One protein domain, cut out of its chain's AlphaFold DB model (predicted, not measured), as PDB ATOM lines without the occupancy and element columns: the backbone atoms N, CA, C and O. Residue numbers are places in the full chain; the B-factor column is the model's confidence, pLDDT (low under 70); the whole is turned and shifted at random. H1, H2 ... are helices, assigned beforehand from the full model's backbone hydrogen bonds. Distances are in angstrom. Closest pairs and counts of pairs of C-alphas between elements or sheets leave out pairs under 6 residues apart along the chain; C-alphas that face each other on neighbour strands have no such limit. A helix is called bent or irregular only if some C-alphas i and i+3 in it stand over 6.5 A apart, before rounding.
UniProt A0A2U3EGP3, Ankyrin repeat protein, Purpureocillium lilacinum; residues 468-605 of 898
ATOM      1  N   GLY A 468      68.566  23.186  28.159       89.75
ATOM      2  CA  GLY A 468      67.211  23.741  28.094       89.75
ATOM      3  C   GLY A 468      66.876  24.672  29.268       89.75
ATOM      4  O   GLY A 468      66.173  25.665  29.085       89.75
ATOM      5  N   ASP A 469      67.451  24.424  30.445       86.69
ATOM      6  CA  ASP A 469      67.228  25.227  31.654       86.69
ATOM      7  C   ASP A 469      67.918  26.598  31.549       86.69
ATOM      8  O   ASP A 469      67.491  27.579  32.160       86.69
ATOM      9  N   PHE A 470      68.930  26.735  30.682       87.31
ATOM     10  CA  PHE A 470      69.592  28.020  30.419       87.31
ATOM     11  C   PHE A 470      68.669  29.028  29.705       87.31
ATOM     12  O   PHE A 470      68.937  30.229  29.699       87.31
ATOM     13  N   LEU A 471      67.524  28.581  29.175       90.06
ATOM     14  CA  LEU A 471      66.468  29.447  28.634       90.06
ATOM     15  C   LEU A 471      65.654  30.165  29.738       90.06
ATOM     16  O   LEU A 471      64.795  30.998  29.433       90.06
ATOM     17  N   TRP A 472      65.948  29.879  31.013       84.69
ATOM     18  CA  TRP A 472      65.310  30.443  32.213       84.69
ATOM     19  C   TRP A 472      66.257  31.296  33.073       84.69
ATOM     20  O   TRP A 472      65.890  31.730  34.168       84.69
ATOM     21  N   LEU A 473      67.465  31.571  32.566       78.94
ATOM     22  CA  LEU A 473      68.554  32.267  33.262       78.94
ATOM     23  C   LEU A 473      68.141  33.534  34.016       78.94
ATOM     24  O   LEU A 473      68.564  33.747  35.152       78.94
ATOM     25  N   ASP A 474      67.318  34.369  33.386       79.88
ATOM     26  CA  ASP A 474      66.876  35.644  33.943       79.88
ATOM     27  C   ASP A 474      65.965  35.491  35.166       79.88
ATOM     28  O   ASP A 474      65.869  36.404  35.987       79.88
ATOM     29  N   MET A 475      65.295  34.347  35.299       77.50
ATOM     30  CA  MET A 475      64.359  34.084  36.389       77.50
ATOM     31  C   MET A 475      65.056  33.378  37.554       77.50
ATOM     32  O   MET A 475      64.923  33.847  38.683       77.50
ATOM     33  N   CYS A 476      65.947  32.415  37.282       68.75
ATOM     34  CA  CYS A 476      66.829  31.846  38.309       68.75
ATOM     35  C   CYS A 476      67.664  32.930  39.018       68.75
ATOM     36  O   CYS A 476      67.854  32.893  40.232       68.75
ATOM     37  N   GLN A 477      68.144  33.945  38.287       70.00
ATOM     38  CA  GLN A 477      68.898  35.043  38.900       70.00
ATOM     39  C   GLN A 477      68.041  35.964  39.774       70.00
ATOM     40  O   GLN A 477      68.546  36.476  40.773       70.00
ATOM     41  N   ARG A 478      66.751  36.141  39.461       70.44
ATOM     42  CA  ARG A 478      65.816  36.864  40.340       70.44
ATOM     43  C   ARG A 478      65.561  36.085  41.625       70.44
ATOM     44  O   ARG A 478      65.592  36.679  42.695       70.44
ATOM     45  N   GLU A 479      65.382  34.771  41.541       67.56
ATOM     46  CA  GLU A 479      65.205  33.898  42.711       67.56
ATOM     47  C   GLU A 479      66.444  33.903  43.622       67.56
ATOM     48  O   GLU A 479      66.318  34.044  44.840       67.56
ATOM     49  N   ILE A 480      67.649  33.853  43.037       67.62
ATOM     50  CA  ILE A 480      68.917  34.011  43.768       67.62
ATOM     51  C   ILE A 480      69.011  35.404  44.414       67.62
ATOM     52  O   ILE A 480      69.362  35.503  45.588       67.62
ATOM     53  N   ALA A 481      68.671  36.478  43.691       66.38
ATOM     54  CA  ALA A 481      68.702  37.848  44.216       66.38
ATOM     55  C   ALA A 481      67.682  38.093  45.346       66.38
ATOM     56  O   ALA A 481      67.912  38.941  46.205       66.38
ATOM     57  N   LEU A 482      66.583  37.335  45.364       69.38
ATOM     58  CA  LEU A 482      65.585  37.316  46.436       69.38
ATOM     59  C   LEU A 482      65.955  36.362  47.595       69.38
ATOM     60  O   LEU A 482      65.222  36.286  48.577       69.38
ATOM     61  N   GLY A 483      67.097  35.670  47.512       63.75
ATOM     62  CA  GLY A 483      67.653  34.849  48.591       63.75
ATOM     63  C   GLY A 483      67.150  33.403  48.662       63.75
ATOM     64  O   GLY A 483      67.444  32.722  49.640       63.75
ATOM     65  N   PHE A 484      66.428  32.908  47.652       58.34
ATOM     66  CA  PHE A 484      65.736  31.611  47.727       58.34
ATOM     67  C   PHE A 484      66.609  30.365  47.471       58.34
ATOM     68  O   PHE A 484      66.147  29.258  47.727       58.34
ATOM     69  N   ALA A 485      67.857  30.501  46.997       56.69
ATOM     70  CA  ALA A 485      68.686  29.358  46.567       56.69
ATOM     71  C   ALA A 485      70.130  29.294  47.148       56.69
ATOM     72  O   ALA A 485      71.082  29.072  46.389       56.69
ATOM     73  N   PRO A 486      70.355  29.464  48.471       53.69
ATOM     74  CA  PRO A 486      71.704  29.463  49.050       53.69
ATOM     75  C   PRO A 486      72.395  28.088  49.014       53.69
ATOM     76  O   PRO A 486      73.601  28.019  48.783       53.69
ATOM     77  N   GLU A 487      71.660  26.988  49.202       54.34
ATOM     78  CA  GLU A 487      72.234  25.633  49.259       54.34
ATOM     79  C   GLU A 487      72.704  25.156  47.880       54.34
ATOM     80  O   GLU A 487      73.852  24.736  47.725       54.34
ATOM     81  N   ALA A 488      71.880  25.346  46.844       55.94
ATOM     82  CA  ALA A 488      72.274  25.100  45.456       55.94
ATOM     83  C   ALA A 488      73.476  25.966  45.029       55.94
ATOM     84  O   ALA A 488      74.281  25.539  44.201       55.94
ATOM     85  N   HIS A 489      73.633  27.167  45.599       55.44
ATOM     86  CA  HIS A 489      74.799  28.018  45.359       55.44
ATOM     87  C   HIS A 489      76.072  27.478  46.019       55.44
ATOM     88  O   HIS A 489      77.117  27.421  45.374       55.44
ATOM     89  N   GLN A 490      75.985  27.016  47.268       49.31
ATOM     90  CA  GLN A 490      77.116  26.403  47.976       49.31
ATOM     91  C   GLN A 490      77.542  25.059  47.364       49.31
ATOM     92  O   GLN A 490      78.732  24.752  47.340       49.31
ATOM     93  N   GLN A 491      76.595  24.290  46.819       52.06
ATOM     94  CA  GLN A 491      76.838  23.016  46.131       52.06
ATOM     95  C   GLN A 491      77.204  23.174  44.639       52.06
ATOM     96  O   GLN A 491      77.273  22.182  43.925       52.06
ATOM     97  N   MET A 492      77.402  24.403  44.134       51.53
ATOM     98  CA  MET A 492      77.681  24.690  42.711       51.53
ATOM     99  C   MET A 492      76.613  24.169  41.717       51.53
ATOM    100  O   MET A 492      76.857  24.123  40.511       51.53
ATOM    101  N   ARG A 493      75.412  23.833  42.209       54.66
ATOM    102  CA  ARG A 493      74.242  23.379  41.432       54.66
ATOM    103  C   ARG A 493      73.438  24.542  40.833       54.66
ATOM    104  O   ARG A 493      72.655  24.336  39.915       54.66
ATOM    105  N   CYS A 494      73.607  25.767  41.339       57.53
ATOM    106  CA  CYS A 494      72.856  26.931  40.862       57.53
ATOM    107  C   CYS A 494      73.394  27.517  39.543       57.53
ATOM    108  O   CYS A 494      74.601  27.561  39.293       57.53
ATOM    109  N   THR A 495      72.499  28.125  38.768       54.94
ATOM    110  CA  THR A 495      72.795  28.884  37.543       54.94
ATOM    111  C   THR A 495      73.283  30.321  37.825       54.94
ATOM    112  O   THR A 495      72.852  31.288  37.194       54.94
ATOM    113  N   CYS A 496      74.210  30.501  38.774       57.50
ATOM    114  CA  CYS A 496      74.737  31.830  39.098       57.50
ATOM    115  C   CYS A 496      75.665  32.393  38.003       57.50
ATOM    116  O   CYS A 496      76.448  31.680  37.377       57.50
ATOM    117  N   LEU A 497      75.610  33.716  37.826       56.06
ATOM    118  CA  LEU A 497      76.332  34.499  36.810       56.06
ATOM    119  C   LEU A 497      77.822  34.108  36.604       56.06
ATOM    120  O   LEU A 497      78.225  33.970  35.449       56.06
ATOM    121  N   PRO A 498      78.638  33.858  37.655       59.38
ATOM    122  CA  PRO A 498      80.040  33.454  37.497       59.38
ATOM    123  C   PRO A 498      80.268  32.138  36.736       59.38
ATOM    124  O   PRO A 498      81.342  31.956  36.168       59.38
ATOM    125  N   MET A 499      79.289  31.225  36.711       65.94
ATOM    126  CA  MET A 499      79.390  29.949  35.985       65.94
ATOM    127  C   MET A 499      79.230  30.109  34.469       65.94
ATOM    128  O   MET A 499      79.717  29.264  33.716       65.94
ATOM    129  N   PHE A 500      78.559  31.173  34.015       70.50
ATOM    130  CA  PHE A 500      78.207  31.353  32.605       70.50
ATOM    131  C   PHE A 500      79.354  31.889  31.749       70.50
ATOM    132  O   PHE A 500      79.357  31.641  30.550       70.50
ATOM    133  N   GLY A 501      80.362  32.548  32.329       71.12
ATOM    134  CA  GLY A 501      81.556  32.974  31.589       71.12
ATOM    135  C   GLY A 501      81.213  33.803  30.342       71.12
ATOM    136  O   GLY A 501      80.665  34.894  30.462       71.12
ATOM    137  N   SER A 502      81.529  33.271  29.159       77.44
ATOM    138  CA  SER A 502      81.206  33.848  27.844       77.44
ATOM    139  C   SER A 502      79.996  33.182  27.164       77.44
ATOM    140  O   SER A 502      80.002  33.004  25.950       77.44
ATOM    141  N   TYR A 503      78.997  32.731  27.927       83.38
ATOM    142  CA  TYR A 503      77.789  32.116  27.372       83.38
ATOM    143  C   TYR A 503      76.965  33.141  26.591       83.38
ATOM    144  O   TYR A 503      76.493  34.133  27.152       83.38
ATOM    145  N   GLU A 504      76.745  32.869  25.309       83.31
ATOM    146  CA  GLU A 504      75.970  33.714  24.412       83.31
ATOM    147  C   GLU A 504      74.685  32.997  23.998       83.31
ATOM    148  O   GLU A 504      74.705  31.916  23.409       83.31
ATOM    149  N   SER A 505      73.539  33.626  24.266       88.69
ATOM    150  CA  SER A 505      72.253  33.197  23.721       88.69
ATOM    151  C   SER A 505      71.569  34.342  23.000       88.69
ATOM    152  O   SER A 505      71.493  35.473  23.482       88.69
ATOM    153  N   ALA A 506      71.036  34.029  21.820       87.75
ATOM    154  CA  ALA A 506      70.322  34.988  20.992       87.75
ATOM    155  C   ALA A 506      69.005  35.459  21.634       87.75
ATOM    156  O   ALA A 506      68.450  36.461  21.184       87.75
ATOM    157  N   TRP A 507      68.497  34.769  22.664       93.06
ATOM    158  CA  TRP A 507      67.135  34.955  23.182       93.06
ATOM    159  C   TRP A 507      67.064  35.394  24.646       93.06
ATOM    160  O   TRP A 507      66.193  36.195  24.993       93.06
ATOM    161  N   VAL A 508      67.964  34.896  25.497       89.75
ATOM    162  CA  VAL A 508      67.934  35.102  26.953       89.75
ATOM    163  C   VAL A 508      69.329  35.456  27.453       89.75
ATOM    164  O   VAL A 508      70.322  34.888  27.015       89.75
ATOM    165  N   THR A 509      69.408  36.392  28.389       87.19
ATOM    166  CA  THR A 509      70.631  36.724  29.124       87.19
ATOM    167  C   THR A 509      70.362  36.657  30.620       87.19
ATOM    168  O   THR A 509      69.212  36.687  31.049       87.19
ATOM    169  N   ALA A 510      71.430  36.681  31.415       77.25
ATOM    170  CA  ALA A 510      71.391  36.936  32.854       77.25
ATOM    171  C   ALA A 510      70.423  38.073  33.268       77.25
ATOM    172  O   ALA A 510      69.713  37.965  34.263       77.25
ATOM    173  N   LEU A 511      70.363  39.154  32.482       80.50
ATOM    174  CA  LEU A 511      69.595  40.361  32.806       80.50
ATOM    175  C   LEU A 511      68.126  40.311  32.346       80.50
ATOM    176  O   LEU A 511      67.338  41.177  32.728       80.50
ATOM    177  N   GLY A 512      67.746  39.337  31.515       85.19
ATOM    178  CA  GLY A 512      66.432  39.292  30.871       85.19
ATOM    179  C   GLY A 512      66.456  38.764  29.439       85.19
ATOM    180  O   GLY A 512      67.506  38.441  28.875       85.19
ATOM    181  N   LEU A 513      65.268  38.728  28.836       91.50
ATOM    182  CA  LEU A 513      65.076  38.495  27.404       91.50
ATOM    183  C   LEU A 513      65.857  39.519  26.564       91.50
ATOM    184  O   LEU A 513      65.835  40.718  26.849       91.50
ATOM    185  N   THR A 514      66.496  39.067  25.485       93.88
ATOM    186  CA  THR A 514      67.099  39.970  24.492       93.88
ATOM    187  C   THR A 514      66.008  40.653  23.652       93.88
ATOM    188  O   THR A 514      64.894  40.129  23.545       93.88
ATOM    189  N   PRO A 515      66.309  41.756  22.934       93.81
ATOM    190  CA  PRO A 515      65.381  42.330  21.952       93.81
ATOM    191  C   PRO A 515      64.954  41.332  20.859       93.81
ATOM    192  O   PRO A 515      63.850  41.415  20.322       93.81
ATOM    193  N   VAL A 516      65.817  40.359  20.539       94.00
ATOM    194  CA  VAL A 516      65.523  39.258  19.610       94.00
ATOM    195  C   VAL A 516      64.545  38.261  20.235       94.00
ATOM    196  O   VAL A 516      63.543  37.938  19.599       94.00
ATOM    197  N   GLY A 517      64.783  37.822  21.474       94.31
ATOM    198  CA  GLY A 517      63.879  36.941  22.216       94.31
ATOM    199  C   GLY A 517      62.501  37.575  22.406       94.31
ATOM    200  O   GLY A 517      61.491  36.959  22.074       94.31
ATOM    201  N   GLN A 518      62.451  38.840  22.831       94.69
ATOM    202  CA  GLN A 518      61.199  39.580  23.000       94.69
ATOM    203  C   GLN A 518      60.420  39.711  21.681       94.69
ATOM    204  O   GLN A 518      59.221  39.440  21.668       94.69
ATOM    205  N   ARG A 519      61.087  40.038  20.560       94.75
ATOM    206  CA  ARG A 519      60.459  40.056  19.223       94.75
ATOM    207  C   ARG A 519      59.901  38.688  18.830       94.75
ATOM    208  O   ARG A 519      58.805  38.616  18.290       94.75
ATOM    209  N   ILE A 520      60.640  37.607  19.075       94.00
ATOM    210  CA  ILE A 520      60.204  36.252  18.711       94.00
ATOM    211  C   ILE A 520      58.950  35.850  19.500       94.00
ATOM    212  O   ILE A 520      58.048  35.243  18.928       94.00
ATOM    213  N   LEU A 521      58.852  36.241  20.773       93.44
ATOM    214  CA  LEU A 521      57.674  35.974  21.602       93.44
ATOM    215  C   LEU A 521      56.439  36.794  21.188       93.44
ATOM    216  O   LEU A 521      55.324  36.287  21.291       93.44
ATOM    217  N   THR A 522      56.607  38.035  20.715       91.00
ATOM    218  CA  THR A 522      55.481  38.913  20.339       91.00
ATOM    219  C   THR A 522      55.066  38.799  18.871       91.00
ATOM    220  O   THR A 522      53.876  38.827  18.567       91.00
ATOM    221  N   SER A 523      56.025  38.682  17.952       89.25
ATOM    222  CA  SER A 523      55.814  38.717  16.494       89.25
ATOM    223  C   SER A 523      56.113  37.391  15.787       89.25
ATOM    224  O   SER A 523      55.812  37.258  14.602       89.25
ATOM    225  N   GLY A 524      56.680  36.406  16.488       88.06
ATOM    226  CA  GLY A 524      57.137  35.146  15.902       88.06
ATOM    227  C   GLY A 524      58.559  35.214  15.314       88.06
ATOM    228  O   GLY A 524      59.156  36.291  15.203       88.06
ATOM    229  N   PRO A 525      59.143  34.057  14.961       91.06
ATOM    230  CA  PRO A 525      60.500  33.972  14.430       91.06
ATOM    231  C   PRO A 525      60.580  34.297  12.938       91.06
ATOM    232  O   PRO A 525      59.724  33.912  12.145       91.06
ATOM    233  N   SER A 526      61.665  34.962  12.535       89.69
ATOM    234  CA  SER A 526      61.997  35.148  11.119       89.69
ATOM    235  C   SER A 526      62.758  33.935  10.565       89.69
ATOM    236  O   SER A 526      63.352  33.169  11.324       89.69
ATOM    237  N   ARG A 527      62.844  33.794   9.231       85.81
ATOM    238  CA  ARG A 527      63.684  32.757   8.587       85.81
ATOM    239  C   ARG A 527      65.143  32.785   9.067       85.81
ATOM    240  O   ARG A 527      65.751  31.733   9.205       85.81
ATOM    241  N   ALA A 528      65.679  33.969   9.369       88.38
ATOM    242  CA  ALA A 528      67.037  34.138   9.887       88.38
ATOM    243  C   ALA A 528      67.192  33.746  11.370       88.38
ATOM    244  O   ALA A 528      68.316  33.653  11.855       88.38
ATOM    245  N   ASP A 529      66.096  33.544  12.109       91.50
ATOM    246  CA  ASP A 529      66.131  33.062  13.495       91.50
ATOM    247  C   ASP A 529      66.062  31.527  13.582       91.50
ATOM    248  O   ASP A 529      66.567  30.962  14.547       91.50
ATOM    249  N   ILE A 530      65.509  30.849  12.562       91.38
ATOM    250  CA  ILE A 530      65.430  29.375  12.485       91.38
ATOM    251  C   ILE A 530      66.823  28.731  12.513       91.38
ATOM    252  O   ILE A 530      67.034  27.740  13.202       91.38
ATOM    253  N   SER A 531      67.787  29.306  11.791       88.38
ATOM    254  CA  SER A 531      69.152  28.772  11.686       88.38
ATOM    255  C   SER A 531      70.053  29.106  12.881       88.38
ATOM    256  O   SER A 531      71.216  28.703  12.885       88.38
ATOM    257  N   LYS A 532      69.575  29.876  13.868       92.00
ATOM    258  CA  LYS A 532      70.385  30.286  15.025       92.00
ATOM    259  C   LYS A 532      70.377  29.220  16.112       92.00
ATOM    260  O   LYS A 532      69.343  28.623  16.416       92.00
ATOM    261  N   ARG A 533      71.538  29.068  16.743       94.25
ATOM    262  CA  ARG A 533      71.740  28.314  17.979       94.25
ATOM    263  C   ARG A 533      72.419  29.207  19.013       94.25
ATOM    264  O   ARG A 533      73.124  30.138  18.625       94.25
ATOM    265  N   ASP A 534      72.173  28.954  20.294       93.00
ATOM    266  CA  ASP A 534      72.985  29.528  21.374       93.00
ATOM    267  C   ASP A 534      74.237  28.680  21.646       93.00
ATOM    268  O   ASP A 534      74.426  27.634  21.017       93.00
ATOM    269  N   SER A 535      75.099  29.122  22.571       91.88
ATOM    270  CA  SER A 535      76.347  28.419  22.901       91.88
ATOM    271  C   SER A 535      76.152  26.947  23.274       91.88
ATOM    272  O   SER A 535      77.060  26.166  23.026       91.88
ATOM    273  N   ALA A 536      75.003  26.551  23.838       92.12
ATOM    274  CA  ALA A 536      74.728  25.155  24.185       92.12
ATOM    275  C   ALA A 536      73.853  24.408  23.159       92.12
ATOM    276  O   ALA A 536      73.412  23.280  23.391       92.12
ATOM    277  N   GLY A 537      73.630  25.007  21.990       94.25
ATOM    278  CA  GLY A 537      72.972  24.362  20.860       94.25
ATOM    279  C   GLY A 537      71.449  24.402  20.870       94.25
ATOM    280  O   GLY A 537      70.857  23.821  19.954       94.25
ATOM    281  N   ASN A 538      70.815  25.081  21.834       95.50
ATOM    282  CA  ASN A 538      69.369  25.293  21.815       95.50
ATOM    283  C   ASN A 538      68.986  26.030  20.528       95.50
ATOM    284  O   ASN A 538      69.726  26.885  20.049       95.50
ATOM    285  N   THR A 539      67.817  25.718  19.976       95.75
ATOM    286  CA  THR A 539      67.252  26.406  18.802       95.75
ATOM    287  C   THR A 539      66.110  27.331  19.214       95.75
ATOM    288  O   THR A 539      65.583  27.240  20.325       95.75
ATOM    289  N   VAL A 540      65.637  28.165  18.284       95.25
ATOM    290  CA  VAL A 540      64.444  28.997  18.507       95.25
ATOM    291  C   VAL A 540      63.194  28.179  18.878       95.25
ATOM    292  O   VAL A 540      62.315  28.692  19.565       95.25
ATOM    293  N   LEU A 541      63.133  26.897  18.493       95.06
ATOM    294  CA  LEU A 541      62.044  25.991  18.868       95.06
ATOM    295  C   LEU A 541      62.113  25.582  20.351       95.06
ATOM    296  O   LEU A 541      61.080  25.565  21.013       95.06
ATOM    297  N   HIS A 542      63.316  25.362  20.901       96.25
ATOM    298  CA  HIS A 542      63.512  25.162  22.345       96.25
ATOM    299  C   HIS A 542      63.126  26.430  23.118       96.25
ATOM    300  O   HIS A 542      62.382  26.373  24.092       96.25
ATOM    301  N   PHE A 543      63.565  27.603  22.643       95.56
ATOM    302  CA  PHE A 543      63.193  28.884  23.250       95.56
ATOM    303  C   PHE A 543      61.673  29.125  23.240       95.56
ATOM    304  O   PHE A 543      61.130  29.607  24.232       95.56
ATOM    305  N   LEU A 544      60.967  28.759  22.165       94.81
ATOM    306  CA  LEU A 544      59.505  28.869  22.099       94.81
ATOM    307  C   LEU A 544      58.782  27.832  22.968       94.81
ATOM    308  O   LEU A 544      57.780  28.188  23.581       94.81
ATOM    309  N   ALA A 545      59.286  26.603  23.085       94.88
ATOM    310  CA  ALA A 545      58.757  25.610  24.023       94.88
ATOM    311  C   ALA A 545      58.917  26.049  25.494       94.88
ATOM    312  O   ALA A 545      57.972  25.942  26.280       94.88
ATOM    313  N   ALA A 546      60.075  26.622  25.834       92.94
ATOM    314  CA  ALA A 546      60.381  27.118  27.171       92.94
ATOM    315  C   ALA A 546      59.656  28.432  27.517       92.94
ATOM    316  O   ALA A 546      59.081  28.567  28.592       92.94
ATOM    317  N   ARG A 547      59.677  29.441  26.638       91.94
ATOM    318  CA  ARG A 547      59.251  30.819  26.974       91.94
ATOM    319  C   ARG A 547      58.039  31.312  26.177       91.94
ATOM    320  O   ARG A 547      57.422  32.297  26.577       91.94
ATOM    321  N   GLY A 548      57.689  30.651  25.073       91.12
ATOM    322  CA  GLY A 548      56.562  31.002  24.203       91.12
ATOM    323  C   GLY A 548      55.204  30.561  24.744       91.12
ATOM    324  O   GLY A 548      55.111  29.688  25.605       91.12
ATOM    325  N   SER A 549      54.129  31.159  24.223       90.75
ATOM    326  CA  SER A 549      52.771  30.637  24.412       90.75
ATOM    327  C   SER A 549      52.559  29.379  23.567       90.75
ATOM    328  O   SER A 549      53.160  29.226  22.502       90.75
ATOM    329  N   PHE A 550      51.665  28.494  24.007       91.00
ATOM    330  CA  PHE A 550      51.371  27.251  23.294       91.00
ATOM    331  C   PHE A 550      50.934  27.477  21.834       91.00
ATOM    332  O   PHE A 550      51.454  26.841  20.923       91.00
ATOM    333  N   GLU A 551      50.082  28.473  21.575       91.06
ATOM    334  CA  GLU A 551      49.674  28.840  20.208       91.06
ATOM    335  C   GLU A 551      50.799  29.507  19.385       91.06
ATOM    336  O   GLU A 551      50.705  29.594  18.163       91.06
ATOM    337  N   ALA A 552      51.879  30.005  20.000       91.00
ATOM    338  CA  ALA A 552      53.083  30.395  19.257       91.00
ATOM    339  C   ALA A 552      53.919  29.166  18.859       91.00
ATOM    340  O   ALA A 552      54.425  29.124  17.737       91.00
ATOM    341  N   LEU A 553      54.006  28.160  19.738       92.81
ATOM    342  CA  LEU A 553      54.665  26.883  19.456       92.81
ATOM    343  C   LEU A 553      53.925  26.085  18.367       92.81
ATOM    344  O   LEU A 553      54.555  25.646  17.409       92.81
ATOM    345  N   LEU A 554      52.595  25.957  18.439       91.81
ATOM    346  CA  LEU A 554      51.834  25.265  17.390       91.81
ATOM    347  C   LEU A 554      51.954  25.959  16.028       91.81
ATOM    348  O   LEU A 554      52.210  25.289  15.033       91.81
ATOM    349  N   ARG A 555      51.854  27.296  15.970       90.12
ATOM    350  CA  ARG A 555      51.982  28.035  14.700       90.12
ATOM    351  C   ARG A 555      53.342  27.855  14.025       90.12
ATOM    352  O   ARG A 555      53.381  27.815  12.798       90.12
ATOM    353  N   ILE A 556      54.445  27.763  14.780       90.81
ATOM    354  CA  ILE A 556      55.754  27.475  14.171       90.81
ATOM    355  C   ILE A 556      55.868  26.001  13.759       90.81
ATOM    356  O   ILE A 556      56.402  25.746  12.689       90.81
ATOM    357  N   LEU A 557      55.337  25.055  14.544       92.00
ATOM    358  CA  LEU A 557      55.371  23.621  14.216       92.00
ATOM    359  C   LEU A 557      54.543  23.279  12.969       92.00
ATOM    360  O   LEU A 557      54.956  22.460  12.157       92.00
ATOM    361  N   GLN A 558      53.388  23.924  12.791       89.38
ATOM    362  CA  GLN A 558      52.542  23.748  11.609       89.38
ATOM    363  C   GLN A 558      53.171  24.351  10.342       89.38
ATOM    364  O   GLN A 558      52.911  23.866   9.239       89.38
ATOM    365  N   ALA A 559      54.015  25.377  10.485       85.69
ATOM    366  CA  ALA A 559      54.703  26.022   9.375       85.69
ATOM    367  C   ALA A 559      55.952  25.238   8.936       85.69
ATOM    368  O   ALA A 559      56.858  24.978   9.724       85.69
ATOM    369  N   ASP A 560      56.082  24.981   7.634       81.75
ATOM    370  CA  ASP A 560      57.147  24.125   7.075       81.75
ATOM    371  C   ASP A 560      58.580  24.675   7.245       81.75
ATOM    372  O   ASP A 560      59.565  24.015   6.915       81.75
ATOM    373  N   VAL A 561      58.729  25.880   7.806       84.31
ATOM    374  CA  VAL A 561      60.029  26.480   8.135       84.31
ATOM    375  C   VAL A 561      60.756  25.779   9.288       84.31
ATOM    376  O   VAL A 561      61.965  25.958   9.408       84.31
ATOM    377  N   CYS A 562      60.067  25.010  10.143       83.88
ATOM    378  CA  CYS A 562      60.688  24.386  11.317       83.88
ATOM    379  C   CYS A 562      61.316  23.008  11.052       83.88
ATOM    380  O   CYS A 562      62.081  22.537  11.892       83.88
ATOM    381  N   HIS A 563      61.047  22.371   9.905       85.75
ATOM    382  CA  HIS A 563      61.533  21.020   9.587       85.75
ATOM    383  C   HIS A 563      63.059  20.827   9.789       85.75
ATOM    384  O   HIS A 563      63.448  19.783  10.311       85.75
ATOM    385  N   PRO A 564      63.957  21.791   9.477       89.38
ATOM    386  CA  PRO A 564      65.398  21.629   9.720       89.38
ATOM    387  C   PRO A 564      65.811  21.610  11.202       89.38
ATOM    388  O   PRO A 564      66.964  21.313  11.509       89.38
ATOM    389  N   ILE A 565      64.909  21.992  12.116       92.88
ATOM    390  CA  ILE A 565      65.175  22.119  13.555       92.88
ATOM    391  C   ILE A 565      64.186  21.350  14.443       92.88
ATOM    392  O   ILE A 565      64.243  21.510  15.661       92.88
ATOM    393  N   LEU A 566      63.304  20.537  13.853       93.38
ATOM    394  CA  LEU A 566      62.261  19.787  14.562       93.38
ATOM    395  C   LEU A 566      62.874  18.810  15.579       93.38
ATOM    396  O   LEU A 566      62.623  18.925  16.776       93.38
ATOM    397  N   ASP A 567      63.789  17.963  15.104       95.19
ATOM    398  CA  ASP A 567      64.536  16.989  15.915       95.19
ATOM    399  C   ASP A 567      65.926  17.498  16.318       95.19
ATOM    400  O   ASP A 567      66.815  16.729  16.692       95.19
ATOM    401  N   ALA A 568      66.151  18.814  16.223       95.62
ATOM    402  CA  ALA A 568      67.399  19.398  16.681       95.62
ATOM    403  C   ALA A 568      67.564  19.120  18.175       95.62
ATOM    404  O   ALA A 568      66.714  19.497  18.977       95.62
ATOM    405  N   ARG A 569      68.692  18.512  18.536       96.06
ATOM    406  CA  ARG A 569      69.098  18.328  19.927       96.06
ATOM    407  C   ARG A 569      70.072  19.433  20.338       96.06
ATOM    408  O   ARG A 569      70.866  19.898  19.509       96.06
ATOM    409  N   ASN A 570      69.987  19.871  21.589       95.81
ATOM    410  CA  ASN A 570      71.015  20.691  22.235       95.81
ATOM    411  C   ASN A 570      72.168  19.798  22.752       95.81
ATOM    412  O   ASN A 570      72.142  18.573  22.593       95.81
ATOM    413  N   SER A 571      73.201  20.375  23.370       94.00
ATOM    414  CA  SER A 571      74.372  19.615  23.843       94.00
ATOM    415  C   SER A 571      74.090  18.651  25.014       94.00
ATOM    416  O   SER A 571      74.938  17.815  25.341       94.00
ATOM    417  N   GLY A 572      72.892  18.723  25.610       93.81
ATOM    418  CA  GLY A 572      72.342  17.779  26.588       93.81
ATOM    419  C   GLY A 572      71.463  16.682  25.981       93.81
ATOM    420  O   GLY A 572      70.859  15.917  26.727       93.81
ATOM    421  N   GLY A 573      71.363  16.597  24.651       95.06
ATOM    422  CA  GLY A 573      70.528  15.616  23.949       95.06
ATOM    423  C   GLY A 573      69.032  15.952  23.927       95.06
ATOM    424  O   GLY A 573      68.274  15.285  23.227       95.06
ATOM    425  N   GLN A 574      68.607  17.003  24.632       96.12
ATOM    426  CA  GLN A 574      67.213  17.434  24.690       96.12
ATOM    427  C   GLN A 574      66.761  17.974  23.329       96.12
ATOM    428  O   GLN A 574      67.476  18.761  22.709       96.12
ATOM    429  N   THR A 575      65.560  17.584  22.902       97.19
ATOM    430  CA  THR A 575      64.773  18.256  21.851       97.19
ATOM    431  C   THR A 575      63.842  19.304  22.470       97.19
ATOM    432  O   THR A 575      63.672  19.346  23.691       97.19
ATOM    433  N   PHE A 576      63.146  20.100  21.648       95.75
ATOM    434  CA  PHE A 576      62.177  21.087  22.148       95.75
ATOM    435  C   PHE A 576      61.105  20.479  23.073       95.75
ATOM    436  O   PHE A 576      60.711  21.130  24.039       95.75
ATOM    437  N   LEU A 577      60.696  19.224  22.830       95.62
ATOM    438  CA  LEU A 577      59.731  18.469  23.644       95.62
ATOM    439  C   LEU A 577      60.149  18.352  25.119       95.62
ATOM    440  O   LEU A 577      59.297  18.390  26.000       95.62
ATOM    441  N   HIS A 578      61.453  18.276  25.392       94.69
ATOM    442  CA  HIS A 578      62.007  18.211  26.749       94.69
ATOM    443  C   HIS A 578      61.991  19.568  27.467       94.69
ATOM    444  O   HIS A 578      62.206  19.628  28.672       94.69
ATOM    445  N   THR A 579      61.786  20.661  26.727       93.44
ATOM    446  CA  THR A 579      61.841  22.046  27.230       93.44
ATOM    447  C   THR A 579      60.464  22.704  27.343       93.44
ATOM    448  O   THR A 579      60.374  23.893  27.643       93.44
ATOM    449  N   ILE A 580      59.384  21.958  27.081       92.00
ATOM    450  CA  ILE A 580      58.010  22.471  27.157       92.00
ATOM    451  C   ILE A 580      57.647  22.781  28.611       92.00
ATOM    452  O   ILE A 580      57.910  21.999  29.521       92.00
ATOM    453  N   ARG A 581      57.000  23.930  28.832       85.88
ATOM    454  CA  ARG A 581      56.518  24.338  30.159       85.88
ATOM    455  C   ARG A 581      55.542  23.324  30.762       85.88
ATOM    456  O   ARG A 581      54.496  23.063  30.171       85.88
ATOM    457  N   ARG A 582      55.814  22.922  32.010       80.88
ATOM    458  CA  ARG A 582      54.953  22.136  32.922       80.88
ATOM    459  C   ARG A 582      53.451  22.420  32.750       80.88
ATOM    460  O   ARG A 582      52.665  21.552  32.387       80.88
ATOM    461  N   ALA A 583      53.074  23.692  32.900       83.56
ATOM    462  CA  ALA A 583      51.686  24.159  32.822       83.56
ATOM    463  C   ALA A 583      51.000  23.968  31.451       83.56
ATOM    464  O   ALA A 583      49.776  23.976  31.386       83.56
ATOM    465  N   GLU A 584      51.753  23.821  30.357       86.88
ATOM    466  CA  GLU A 584      51.194  23.574  29.018       86.88
ATOM    467  C   GLU A 584      50.964  22.078  28.752       86.88
ATOM    468  O   GLU A 584      50.123  21.735  27.925       86.88
ATOM    469  N   LEU A 585      51.673  21.189  29.464       87.94
ATOM    470  CA  LEU A 585      51.488  19.733  29.384       87.94
ATOM    471  C   LEU A 585      50.292  19.253  30.224       87.94
ATOM    472  O   LEU A 585      49.660  18.262  29.870       87.94
ATOM    473  N   GLN A 586      49.948  19.970  31.300       87.69
ATOM    474  CA  GLN A 586      48.792  19.657  32.153       87.69
ATOM    475  C   GLN A 586      47.431  19.996  31.509       87.69
ATOM    476  O   GLN A 586      46.413  19.417  31.886       87.69
ATOM    477  N   ASP A 587      47.383  20.900  30.522       91.44
ATOM    478  CA  ASP A 587      46.178  21.133  29.716       91.44
ATOM    479  C   ASP A 587      46.046  20.013  28.673       91.44
ATOM    480  O   ASP A 587      46.710  20.016  27.636       91.44
ATOM    481  N   LEU A 588      45.161  19.049  28.944       90.88
ATOM    482  CA  LEU A 588      44.947  17.885  28.079       90.88
ATOM    483  C   LEU A 588      44.564  18.265  26.640       90.88
ATOM    484  O   LEU A 588      44.976  17.589  25.698       90.88
ATOM    485  N   GLY A 589      43.809  19.352  26.448       92.06
ATOM    486  CA  GLY A 589      43.421  19.819  25.116       92.06
ATOM    487  C   GLY A 589      44.620  20.326  24.314       92.06
ATOM    488  O   GLY A 589      44.714  20.081  23.109       92.06
ATOM    489  N   ARG A 590      45.574  20.981  24.986       93.56
ATOM    490  CA  ARG A 590      46.860  21.379  24.393       93.56
ATOM    491  C   ARG A 590      47.749  20.169  24.146       93.56
ATOM    492  O   ARG A 590      48.245  20.016  23.034       93.56
ATOM    493  N   LEU A 591      47.887  19.273  25.122       93.50
ATOM    494  CA  LEU A 591      48.705  18.066  24.996       93.50
ATOM    495  C   LEU A 591      48.282  17.203  23.794       93.50
ATOM    496  O   LEU A 591      49.135  16.827  22.992       93.50
ATOM    497  N   PHE A 592      46.984  16.947  23.601       94.50
ATOM    498  CA  PHE A 592      46.523  16.170  22.443       94.50
ATOM    499  C   PHE A 592      46.748  16.888  21.104       94.50
ATOM    500  O   PHE A 592      47.216  16.247  20.165       94.50
ATOM    501  N   ARG A 593      46.522  18.210  21.016       95.31
ATOM    502  CA  ARG A 593      46.838  18.994  19.801       95.31
ATOM    503  C   ARG A 593      48.339  19.032  19.493       95.31
ATOM    504  O   ARG A 593      48.726  19.037  18.330       95.31
ATOM    505  N   LEU A 594      49.192  19.050  20.520       94.75
ATOM    506  CA  LEU A 594      50.641  18.944  20.347       94.75
ATOM    507  C   LEU A 594      51.026  17.577  19.779       94.75
ATOM    508  O   LEU A 594      51.787  17.527  18.820       94.75
ATOM    509  N   LEU A 595      50.502  16.492  20.355       94.50
ATOM    510  CA  LEU A 595      50.772  15.122  19.908       94.50
ATOM    511  C   LEU A 595      50.307  14.883  18.463       94.50
ATOM    512  O   LEU A 595      51.015  14.226  17.705       94.50
ATOM    513  N   GLU A 596      49.164  15.450  18.071       94.44
ATOM    514  CA  GLU A 596      48.662  15.429  16.692       94.44
ATOM    515  C   GLU A 596      49.657  16.085  15.721       94.44
ATOM    516  O   GLU A 596      50.122  15.430  14.791       94.44
ATOM    517  N   VAL A 597      50.077  17.331  15.983       93.81
ATOM    518  CA  VAL A 597      51.036  18.058  15.123       93.81
ATOM    519  C   VAL A 597      52.431  17.414  15.132       93.81
ATOM    520  O   VAL A 597      53.103  17.371  14.103       93.81
ATOM    521  N   VAL A 598      52.875  16.880  16.274       93.12
ATOM    522  CA  VAL A 598      54.132  16.118  16.406       93.12
ATOM    523  C   VAL A 598      54.105  14.854  15.547       93.12
ATOM    524  O   VAL A 598      55.093  14.560  14.875       93.12
ATOM    525  N   SER A 599      52.976  14.141  15.529       92.75
ATOM    526  CA  SER A 599      52.778  12.953  14.697       92.75
ATOM    527  C   SER A 599      52.670  13.307  13.209       92.75
ATOM    528  O   SER A 599      53.308  12.645  12.396       92.75
ATOM    529  N   GLU A 600      51.947  14.375  12.856       92.88
ATOM    530  CA  GLU A 600      51.798  14.871  11.477       92.88
ATOM    531  C   GLU A 600      53.146  15.281  10.864       92.88
ATOM    532  O   GLU A 600      53.458  14.917   9.730       92.88
ATOM    533  N   LYS A 601      53.969  16.021  11.619       92.56
ATOM    534  CA  LYS A 601      55.291  16.491  11.169       92.56
ATOM    535  C   LYS A 601      56.414  15.466  11.389       92.56
ATOM    536  O   LYS A 601      57.536  15.717  10.959       92.56
ATOM    537  N   GLY A 602      56.126  14.327  12.025       91.38
ATOM    538  CA  GLY A 602      57.054  13.203  12.183       91.38
ATOM    539  C   GLY A 602      58.214  13.428  13.159       91.38
ATOM    540  O   GLY A 602      59.290  12.882  12.927       91.38
ATOM    541  N   ALA A 603      58.028  14.215  14.226       93.25
ATOM    542  CA  ALA A 603      59.105  14.497  15.182       93.25
ATOM    543  C   ALA A 603      59.470  13.276  16.057       93.25
ATOM    544  O   ALA A 603      58.606  12.495  16.468       93.25
ATOM    545  N   ASP A 604      60.748  13.148  16.414       94.06
ATOM    546  CA  ASP A 604      61.298  12.069  17.241       94.06
ATOM    547  C   ASP A 604      60.924  12.228  18.726       94.06
ATOM    548  O   ASP A 604      61.707  12.671  19.570       94.06
ATOM    549  N   ILE A 605      59.702  11.807  19.057       94.62
ATOM    550  CA  ILE A 605      59.174  11.712  20.429       94.62
ATOM    551  C   ILE A 605      59.992  10.763  21.334       94.62
ATOM    552  O   ILE A 605      59.913  10.845  22.562       94.62
TER     553      ILE A 605
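AT A GLANCE: This is residues 468 to 605 of the 898 residues of the protein "Ankyrin repeat protein" of Purpureocillium lilacinum (UniProt A0A2U3EGP3). Look first for a core of short helices around H6: H6 and H7 form a helical hairpin, H9 packs on H6, and the long H11 runs side by side with H7. From this core H1 leads away, starting at H6 and heading toward H2 and H3 at the far end of the model, while H4 lies across H6 and H7 at the core, and H5 and H8 meet near the beginning of H6. Two loops, residues 531 to 539 and 566 to 575, reach out to the same side of the core before H6 and H9. The printed part has 138 residues with eleven named helices, H1 to H11 in chain order, and no named strand; the class is all helix. It is compact, with a radius of gyration of the C-alphas of 15.5 A and spans of 46 by 33 by 27 A.

IN THESE COORDINATES: Find C-alpha 468 at (67.211, 23.741, 28.094); there H1, residues 468 to 481, begins, and it runs 21.5 A to C-alpha 481 at (68.702, 37.848, 44.216). H1 is irregular, with C-alphas 471 and 474 8.2 A apart. The other helix of 14 residues is H11, residues 588 to 601, which runs 19.9 A and ends at C-alpha 601 at (55.291, 16.491, 11.169). Between them look for H2, residues 486 to 490, H3, residues 497 to 500, and H4, residues 515 to 523, 11.6 A long. Next come H5, residues 527 to 530, H6, residues 540 to 547, 10.1 A long, and H7, residues 550 to 558, 12.3 A long. H8, residues 560 to 565, is 10.5 A long and irregular, with C-alphas 561 and 564 7.4 A apart. H9 is residues 576 to 579 and H10 is residues 582 to 585.

HOW THE PARTS SIT: Start at H1, whose residues 468 to 472 alone touch H6, the hub, which touches four helices. The closest C-alphas of H1 and H6 are those of Leu 471 and Phe 543, 6.3 A apart, and the two run the same way at a steep tilt of 37 degrees, only just past shallow. H6 touches H9, with the C-alphas of His 542 and Phe 576 closest at 4.3 A. H6 and H7 are a hairpin: they touch at Leu 544 and Leu 553, C-alphas 5.9 A apart, opposite ways at a shallow tilt of 17 degrees. H7 touches H11, the same way at a shallow tilt of 16 degrees, with the C-alphas of Gln 558 and Val 597 closest at 6.9 A. The helix packing is mostly aligned, but only just: 2 of 3 touching pairs with a tilt are shallow. H5 touches H8, with the C-alphas of Ile 530 and Cys 562 closest at 7.0 A. H4 is close to but not clearly touching H6, about perpendicular at 80 degrees, with the C-alphas of Leu 521 and Leu 544 closest at 7.4 A. H10 and H11 only just touch, and only at the corner, with the C-alphas of Leu 585 and Leu 591 closest at 5.5 A. H2 touches no helix, and H3 is close to but not clearly touching H1, with the C-alphas of Gln 477 and Leu 497 closest at 7.7 A. In H2, H4, H6, H7 and H11 every O i to N i+4 pair is within hydrogen-bond range; H1 has 5 of 10, H8 has 0 of 2 with 1 of 3 O i to N i+3 pairs, and H3, H5, H9 and H10 are too short for an i+4 pair.

THE WHOLE: The two C-alphas farthest apart are those of Gln 490 and Glu 600, 45.9 A. The printed part has no cut. The link from H3 to H4, residues 501 to 514, is long; within it residues 508 to 509 pair with residues 512 to 513, antiparallel. The mean pLDDT of the printed part is 85.1, and 22 residues are under 70: residue 476 and residues 479 to 499.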